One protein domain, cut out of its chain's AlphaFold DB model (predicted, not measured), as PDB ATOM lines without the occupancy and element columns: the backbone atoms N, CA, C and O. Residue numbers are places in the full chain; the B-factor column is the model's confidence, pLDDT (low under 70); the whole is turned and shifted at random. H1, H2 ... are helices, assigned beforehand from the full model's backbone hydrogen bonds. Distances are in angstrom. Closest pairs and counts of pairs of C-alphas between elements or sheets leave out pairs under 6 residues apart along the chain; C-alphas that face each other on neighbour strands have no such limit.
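Overview. This is residues 3 to 59 of the 192 residues of a protein of Candidatus Latescibacteria bacterium (UniProt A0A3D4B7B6). Two separate parts make an open shape: the long helix H1 at one end, and at the other a small head of three short helices, H2, H3 and H4. Residues 3 to 10 lead from the side of the head to H1, and the long link of residues 23 to 35 runs back to the head; residues 22 to 28 stick out free. The printed part has 57 residues, with four named helices in the order H1, H2, H3, H4 and no named strand. The class is all helix, though under half of the residues, 28 of 57, are in named elements. The whole is loose, with a radius of gyration of the C-alphas of 13.4 A and spans of 33 by 24 by 17 A.

Arrangement. From Arg 3, go along to H1, residues 11 to 22; it touches no other helix. Past the long link, look for H2, residues 36 to 42, apart from H1. H3, residues 44 to 47, is close to H2 but not clearly touching; their closest C-alphas, Gly 40 and Ser 47, are 5.7 A apart. H4, residues 53 to 57, touches H2, with the C-alphas of Trp 36 and Ala 56 closest at 5.7 A. H4 and H3 touch only at the corner by their link, with the C-alphas of Ser 47 and His 53 closest at 5.2 A. In H1, H2 and H4 every O i to N i+4 pair is within hydrogen-bond range; H3 is too short for one.

Along the chain. Find C-alpha 11 at (184.576, 59.636, -45.819); from there H1 runs 16.5 A to Leu 22. H2 covers 9.7 A from Trp 36, H3 4.9 A from Gln 44, and H4 6.1 A from His 53 to C-alpha 57 at (190.780, 73.168, -70.145).

Size, cuts and confidence. The C-alphas of Glu 23 and Gln 41 are the two farthest apart, at 35.4 A. The printed part has no cut. The links H2 to H3 and H3 to H4 are tight. Mean pLDDT of the printed part is 73.5; look for values under 70 at residues 3 to 5, 24, 40 to 50 and 52 to 59.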
ATOM      1  N   ARG A   3     179.741  76.225 -53.394       55.41
ATOM      2  CA  ARG A   3     179.582  77.288 -54.405       55.41
ATOM      3  C   ARG A   3     180.886  77.825 -54.996       55.41
ATOM      4  O   ARG A   3     180.839  78.575 -55.960       55.41
ATOM      5  N   MET A   4     182.034  77.494 -54.401       58.94
ATOM      6  CA  MET A   4     183.334  77.784 -55.005       58.94
ATOM      7  C   MET A   4     183.777  76.673 -55.960       58.94
ATOM      8  O   MET A   4     184.780  76.837 -56.636       58.94
ATOM      9  N   GLY A   5     183.055  75.551 -56.008       69.50
ATOM     10  CA  GLY A   5     183.484  74.322 -56.657       69.50
ATOM     11  C   GLY A   5     184.289  73.401 -55.740       69.50
ATOM     12  O   GLY A   5     184.822  72.425 -56.236       69.50
ATOM     13  N   ILE A   6     184.405  73.671 -54.428       82.06
ATOM     14  CA  ILE A   6     184.979  72.705 -53.465       82.06
ATOM     15  C   ILE A   6     183.841  71.921 -52.831       82.06
ATOM     16  O   ILE A   6     183.116  72.442 -51.978       82.06
ATOM     17  N   ASN A   7     183.724  70.661 -53.224       82.25
ATOM     18  CA  ASN A   7     182.655  69.784 -52.780       82.25
ATOM     19  C   ASN A   7     182.961  69.177 -51.409       82.25
ATOM     20  O   ASN A   7     184.118  69.061 -50.986       82.25
ATOM     21  N   ALA A   8     181.906  68.753 -50.711       81.56
ATOM     22  CA  ALA A   8     182.059  67.894 -49.547       81.56
ATOM     23  C   ALA A   8     182.769  66.592 -49.953       81.56
ATOM     24  O   ALA A   8     182.412  65.964 -50.949       81.56
ATOM     25  N   PHE A   9     183.770  66.179 -49.173       84.69
ATOM     26  CA  PHE A   9     184.564  64.992 -49.474       84.69
ATOM     27  C   PHE A   9     184.008  63.764 -48.729       84.69
ATOM     28  O   PHE A   9     184.050  63.747 -47.495       84.69
ATOM     29  N   PRO A  10     183.497  62.726 -49.422       87.69
ATOM     30  CA  PRO A  10     182.956  61.537 -48.763       87.69
ATOM     31  C   PRO A  10     184.021  60.777 -47.956       87.69
ATOM     32  O   PRO A  10     185.161  60.613 -48.398       87.69
ATOM     33  N   VAL A  11     183.649  60.289 -46.767       87.25
ATOM     34  CA  VAL A  11     184.576  59.636 -45.819       87.25
ATOM     35  C   VAL A  11     185.182  58.354 -46.394       87.25
ATOM     36  O   VAL A  11     186.367  58.086 -46.217       87.25
ATOM     37  N   ASP A  12     184.392  57.576 -47.125       88.94
ATOM     38  CA  ASP A  12     184.819  56.368 -47.830       88.94
ATOM     39  C   ASP A  12     185.908  56.672 -48.871       88.94
ATOM     40  O   ASP A  12     186.936  55.987 -48.917       88.94
ATOM     41  N   ARG A  13     185.753  57.759 -49.639       85.44
ATOM     42  CA  ARG A  13     186.785  58.226 -50.574       85.44
ATOM     43  C   ARG A  13     188.016  58.765 -49.856       85.44
ATOM     44  O   ARG A  13     189.127  58.558 -50.343       85.44
ATOM     45  N   ALA A  14     187.847  59.427 -48.709       86.06
ATOM     46  CA  ALA A  14     188.968  59.945 -47.922       86.06
ATOM     47  C   ALA A  14     189.858  58.804 -47.425       86.06
ATOM     48  O   ALA A  14     191.075  58.845 -47.597       86.06
ATOM     49  N   LEU A  15     189.245  57.755 -46.871       87.56
ATOM     50  CA  LEU A  15     189.949  56.573 -46.374       87.56
ATOM     51  C   LEU A  15     190.614  55.780 -47.506       87.56
ATOM     52  O   LEU A  15     191.751  55.331 -47.356       87.56
ATOM     53  N   ALA A  16     189.952  55.653 -48.660       86.88
ATOM     54  CA  ALA A  16     190.546  55.027 -49.839       86.88
ATOM     55  C   ALA A  16     191.761  55.814 -50.364       86.88
ATOM     56  O   ALA A  16     192.785  55.222 -50.707       86.88
ATOM     57  N   GLY A  17     191.661  57.146 -50.399       84.94
ATOM     58  CA  GLY A  17     192.760  58.031 -50.773       84.94
ATOM     59  C   GLY A  17     193.931  57.934 -49.799       84.94
ATOM     60  O   GLY A  17     195.068  57.764 -50.230       84.94
ATOM     61  N   LEU A  18     193.648  57.950 -48.495       82.88
ATOM     62  CA  LEU A  18     194.648  57.807 -47.440       82.88
ATOM     63  C   LEU A  18     195.444  56.501 -47.585       82.88
ATOM     64  O   LEU A  18     196.670  56.546 -47.624       82.88
ATOM     65  N   ASN A  19     194.773  55.359 -47.777       84.88
ATOM     66  CA  ASN A  19     195.444  54.071 -48.005       84.88
ATOM     67  C   ASN A  19     196.406  54.095 -49.200       84.88
ATOM     68  O   ASN A  19     197.439  53.435 -49.178       84.88
ATOM     69  N   ARG A  20     196.092  54.874 -50.237       81.25
ATOM     70  CA  ARG A  20     196.911  54.988 -51.450       81.25
ATOM     71  C   ARG A  20     198.134  55.894 -51.274       81.25
ATOM     72  O   ARG A  20     199.042  55.851 -52.099       81.25
ATOM     73  N   ILE A  21     198.142  56.717 -50.226       84.75
ATOM     74  CA  ILE A  21     199.191  57.697 -49.913       84.75
ATOM     75  C   ILE A  21     200.096  57.207 -48.769       84.75
ATOM     76  O   ILE A  21     201.198  57.722 -48.603       84.75
ATOM     77  N   LEU A  22     199.676  56.183 -48.018       78.31
ATOM     78  CA  LEU A  22     200.488  55.600 -46.946       78.31
ATOM     79  C   LEU A  22     201.770  54.911 -47.449       78.31
ATOM     80  O   LEU A  22     202.778  54.953 -46.756       78.31
ATOM     81  N   GLU A  23     201.745  54.272 -48.621       74.25
ATOM     82  CA  GLU A  23     202.922  53.587 -49.187       74.25
ATOM     83  C   GLU A  23     203.956  54.525 -49.842       74.25
ATOM     84  O   GLU A  23     205.150  54.286 -49.671       74.25
ATOM     85  N   PRO A  24     203.566  55.583 -50.585       67.88
ATOM     86  CA  PRO A  24     204.525  56.419 -51.314       67.88
ATOM     87  C   PRO A  24     205.338  57.426 -50.473       67.88
ATOM     88  O   PRO A  24     206.112  58.171 -51.067       67.88
ATOM     89  N   ASP A  25     205.132  57.501 -49.150       71.56
ATOM     90  CA  ASP A  25     205.718  58.478 -48.196       71.56
ATOM     91  C   ASP A  25     205.975  59.903 -48.754       71.56
ATOM     92  O   ASP A  25     207.106  60.402 -48.784       71.56
ATOM     93  N   PRO A  26     204.944  60.590 -49.269       76.81
ATOM     94  CA  PRO A  26     205.111  61.936 -49.797       76.81
ATOM     95  C   PRO A  26     205.176  62.988 -48.677       76.81
ATOM     96  O   PRO A  26     204.396  62.966 -47.730       76.81
ATOM     97  N   ILE A  27     206.042  63.993 -48.854       80.69
ATOM     98  CA  ILE A  27     206.304  65.066 -47.869       80.69
ATOM     99  C   ILE A  27     205.036  65.873 -47.521       80.69
ATOM    100  O   ILE A  27     204.879  66.334 -46.391       80.69
ATOM    101  N   GLN A  28     204.126  66.065 -48.482       81.06
ATOM    102  CA  GLN A  28     202.834  66.711 -48.259       81.06
ATOM    103  C   GLN A  28     201.840  66.313 -49.354       81.06
ATOM    104  O   GLN A  28     202.137  66.448 -50.542       81.06
ATOM    105  N   VAL A  29     200.638  65.878 -48.964       83.69
ATOM    106  CA  VAL A  29     199.542  65.580 -49.898       83.69
ATOM    107  C   VAL A  29     198.237  66.173 -49.387       83.69
ATOM    108  O   VAL A  29     197.911  66.055 -48.209       83.69
ATOM    109  N   GLY A  30     197.490  66.799 -50.294       83.69
ATOM    110  CA  GLY A  30     196.100  67.190 -50.087       83.69
ATOM    111  C   GLY A  30     195.205  66.448 -51.072       83.69
ATOM    112  O   GLY A  30     195.537  66.358 -52.254       83.69
ATOM    113  N   ILE A  31     194.080  65.925 -50.590       82.75
ATOM    114  CA  ILE A  31     193.027  65.343 -51.424       82.75
ATOM    115  C   ILE A  31     191.817  66.265 -51.317       82.75
ATOM    116  O   ILE A  31     191.364  66.557 -50.212       82.75
ATOM    117  N   ILE A  32     191.333  66.754 -52.454       84.25
ATOM    118  CA  ILE A  32     190.232  67.717 -52.523       84.25
ATOM    119  C   ILE A  32     189.319  67.295 -53.674       84.25
ATOM    120  O   ILE A  32     189.808  66.897 -54.732       84.25
ATOM    121  N   ASP A  33     188.006  67.364 -53.461       84.12
ATOM    122  CA  ASP A  33     186.995  67.182 -54.504       84.12
ATOM    123  C   ASP A  33     186.657  68.569 -55.054       84.12
ATOM    124  O   ASP A  33     186.130  69.416 -54.327       84.12
ATOM    125  N   ILE A  34     187.071  68.824 -56.297       81.62
ATOM    126  CA  ILE A  34     186.953  70.130 -56.942       81.62
ATOM    127  C   ILE A  34     186.224  69.988 -58.276       81.62
ATOM    128  O   ILE A  34     186.668  69.257 -59.164       81.62
ATOM    129  N   ASP A  35     185.157  70.763 -58.442       78.25
ATOM    130  CA  ASP A  35     184.565  71.080 -59.734       78.25
ATOM    131  C   ASP A  35     185.403  72.166 -60.428       78.25
ATOM    132  O   ASP A  35     185.317  73.359 -60.120       78.25
ATOM    133  N   TRP A  36     186.237  71.740 -61.378       74.00
ATOM    134  CA  TRP A  36     187.146  72.624 -62.110       74.00
ATOM    135  C   TRP A  36     186.437  73.657 -62.990       74.00
ATOM    136  O   TRP A  36     187.038  74.688 -63.293       74.00
ATOM    137  N   SER A  37     185.178  73.424 -63.372       70.56
ATOM    138  CA  SER A  37     184.407  74.382 -64.168       70.56
ATOM    139  C   SER A  37     184.020  75.603 -63.324       70.56
ATOM    140  O   SER A  37     184.343  76.736 -63.686       70.56
ATOM    141  N   GLN A  38     183.440  75.375 -62.141       70.56
ATOM    142  CA  GLN A  38     183.090  76.423 -61.176       70.56
ATOM    143  C   GLN A  38     184.343  77.086 -60.593       70.56
ATOM    144  O   GLN A  38     184.427  78.313 -60.512       70.56
ATOM    145  N   TRP A  39     185.365  76.293 -60.265       72.94
ATOM    146  CA  TRP A  39     186.623  76.810 -59.729       72.94
ATOM    147  C   TRP A  39     187.355  77.709 -60.742       72.94
ATOM    148  O   TRP A  39     187.889  78.762 -60.385       72.94
ATOM    149  N   GLY A  40     187.329  77.355 -62.034       67.00
ATOM    150  CA  GLY A  40     187.922  78.158 -63.105       67.00
ATOM    151  C   GLY A  40     187.187  79.478 -63.377       67.00
ATOM    152  O   GLY A  40     187.827  80.492 -63.684       67.00
ATOM    153  N   GLN A  41     185.863  79.496 -63.190       64.44
ATOM    154  CA  GLN A  41     185.018  80.701 -63.224       64.44
ATOM    155  C   GLN A  41     185.234  81.641 -62.031       64.44
ATOM    156  O   GLN A  41     184.832  82.803 -62.061       64.44
ATOM    157  N   ILE A  42     185.934  81.178 -61.005       63.22
ATOM    158  CA  ILE A  42     186.229  81.960 -59.809       63.22
ATOM    159  C   ILE A  42     187.683  82.436 -59.798       63.22
ATOM    160  O   ILE A  42     187.948  83.590 -59.472       63.22
ATOM    161  N   GLN A  43     188.626  81.578 -60.197       60.53
ATOM    162  CA  GLN A  43     190.052  81.811 -59.977       60.53
ATOM    163  C   GLN A  43     190.890  81.658 -61.265       60.53
ATOM    164  O   GLN A  43     191.725  80.756 -61.361       60.53
ATOM    165  N   GLN A  44     190.723  82.557 -62.254       58.28
ATOM    166  CA  GLN A  44     191.474  82.494 -63.532       58.28
ATOM    167  C   GLN A  44     192.989  82.425 -63.349       58.28
ATOM    168  O   GLN A  44     193.661  81.698 -64.073       58.28
ATOM    169  N   SER A  45     193.540  83.133 -62.360       60.12
ATOM    170  CA  SER A  45     194.988  83.162 -62.126       60.12
ATOM    171  C   SER A  45     195.584  81.782 -61.826       60.12
ATOM    172  O   SER A  45     196.731  81.522 -62.188       60.12
ATOM    173  N   LEU A  46     194.817  80.873 -61.212       61.47
ATOM    174  CA  LEU A  46     195.255  79.500 -60.955       61.47
ATOM    175  C   LEU A  46     194.971  78.580 -62.149       61.47
ATOM    176  O   LEU A  46     195.817  77.741 -62.460       61.47
ATOM    177  N   SER A  47     193.855  78.779 -62.859       57.66
ATOM    178  CA  SER A  47     193.516  78.090 -64.119       57.66
ATOM    179  C   SER A  47     194.528  78.357 -65.237       57.66
ATOM    180  O   SER A  47     194.776  77.500 -66.079       57.66
ATOM    181  N   MET A  48     195.140  79.541 -65.227       55.03
ATOM    182  CA  MET A  48     196.193  79.950 -66.160       55.03
ATOM    183  C   MET A  48     197.593  79.538 -65.699       55.03
ATOM    184  O   MET A  48     198.565  79.707 -66.434       55.03
ATOM    185  N   SER A  49     197.728  78.982 -64.492       65.50
ATOM    186  CA  SER A  49     199.013  78.450 -64.060       65.50
ATOM    187  C   SER A  49     199.343  77.178 -64.857       65.50
ATOM    188  O   SER A  49     198.471  76.318 -65.034       65.50
ATOM    189  N   PRO A  50     200.610  76.975 -65.265       67.00
ATOM    190  CA  PRO A  50     201.021  75.763 -65.980       67.00
ATOM    191  C   PRO A  50     200.677  74.466 -65.232       67.00
ATOM    192  O   PRO A  50     200.532  73.410 -65.838       67.00
ATOM    193  N   ARG A  51     200.530  74.549 -63.903       72.62
ATOM    194  CA  ARG A  51     200.248  73.421 -63.014       72.62
ATOM    195  C   ARG A  51     198.804  72.918 -63.098       72.62
ATOM    196  O   ARG A  51     198.582  71.738 -62.849       72.62
ATOM    197  N   PHE A  52     197.841  73.784 -63.425       69.50
ATOM    198  CA  PHE A  52     196.408  73.447 -63.408       69.50
ATOM    199  C   PHE A  52     195.694  73.686 -64.747       69.50
ATOM    200  O   PHE A  52     194.522  73.334 -64.878       69.50
ATOM    201  N   HIS A  53     196.392  74.207 -65.760       65.19
ATOM    202  CA  HIS A  53     195.811  74.539 -67.062       65.19
ATOM    203  C   HIS A  53     195.105  73.359 -67.750       65.19
ATOM    204  O   HIS A  53     194.009  73.516 -68.275       65.19
ATOM    205  N   GLN A  54     195.672  72.151 -67.677       62.19
ATOM    206  CA  GLN A  54     195.061  70.966 -68.288       62.19
ATOM    207  C   GLN A  54     193.748  70.555 -67.596       62.19
ATOM    208  O   GLN A  54     192.819  70.093 -68.253       62.19
ATOM    209  N   LEU A  55     193.639  70.761 -66.281       67.25
ATOM    210  CA  LEU A  55     192.429  70.449 -65.512       67.25
ATOM    211  C   LEU A  55     191.324  71.487 -65.761       67.25
ATOM    212  O   LEU A  55     190.155  71.120 -65.843       67.25
ATOM    213  N   ALA A  56     191.703  72.754 -65.959       63.78
ATOM    214  CA  ALA A  56     190.784  73.826 -66.336       63.78
ATOM    215  C   ALA A  56     190.264  73.677 -67.780       63.78
ATOM    216  O   ALA A  56     189.066  73.814 -68.016       63.78
ATOM    217  N   ALA A  57     191.136  73.330 -68.732       58.53
ATOM    218  CA  ALA A  57     190.780  73.168 -70.145       58.53
ATOM    219  C   ALA A  57     189.866  71.958 -70.419       58.53
ATOM    220  O   ALA A  57     189.125  71.946 -71.396       58.53
ATOM    221  N   THR A  58     189.895  70.933 -69.561       54.34
ATOM    222  CA  THR A  58     189.095  69.710 -69.757       54.34
ATOM    223  C   THR A  58     187.608  69.910 -69.408       54.34
ATOM    224  O   THR A  58     186.777  69.105 -69.819       54.34
ATOM    225  N   GLN A  59     187.251  70.974 -68.672       53.97
ATOM    226  CA  GLN A  59     185.870  71.255 -68.240       53.97
ATOM    227  C   GLN A  59     185.388  72.684 -68.553       53.97
ATOM    228  O   GLN A  59     184.321  73.088 -68.087       53.97
TER     229      GLN A  59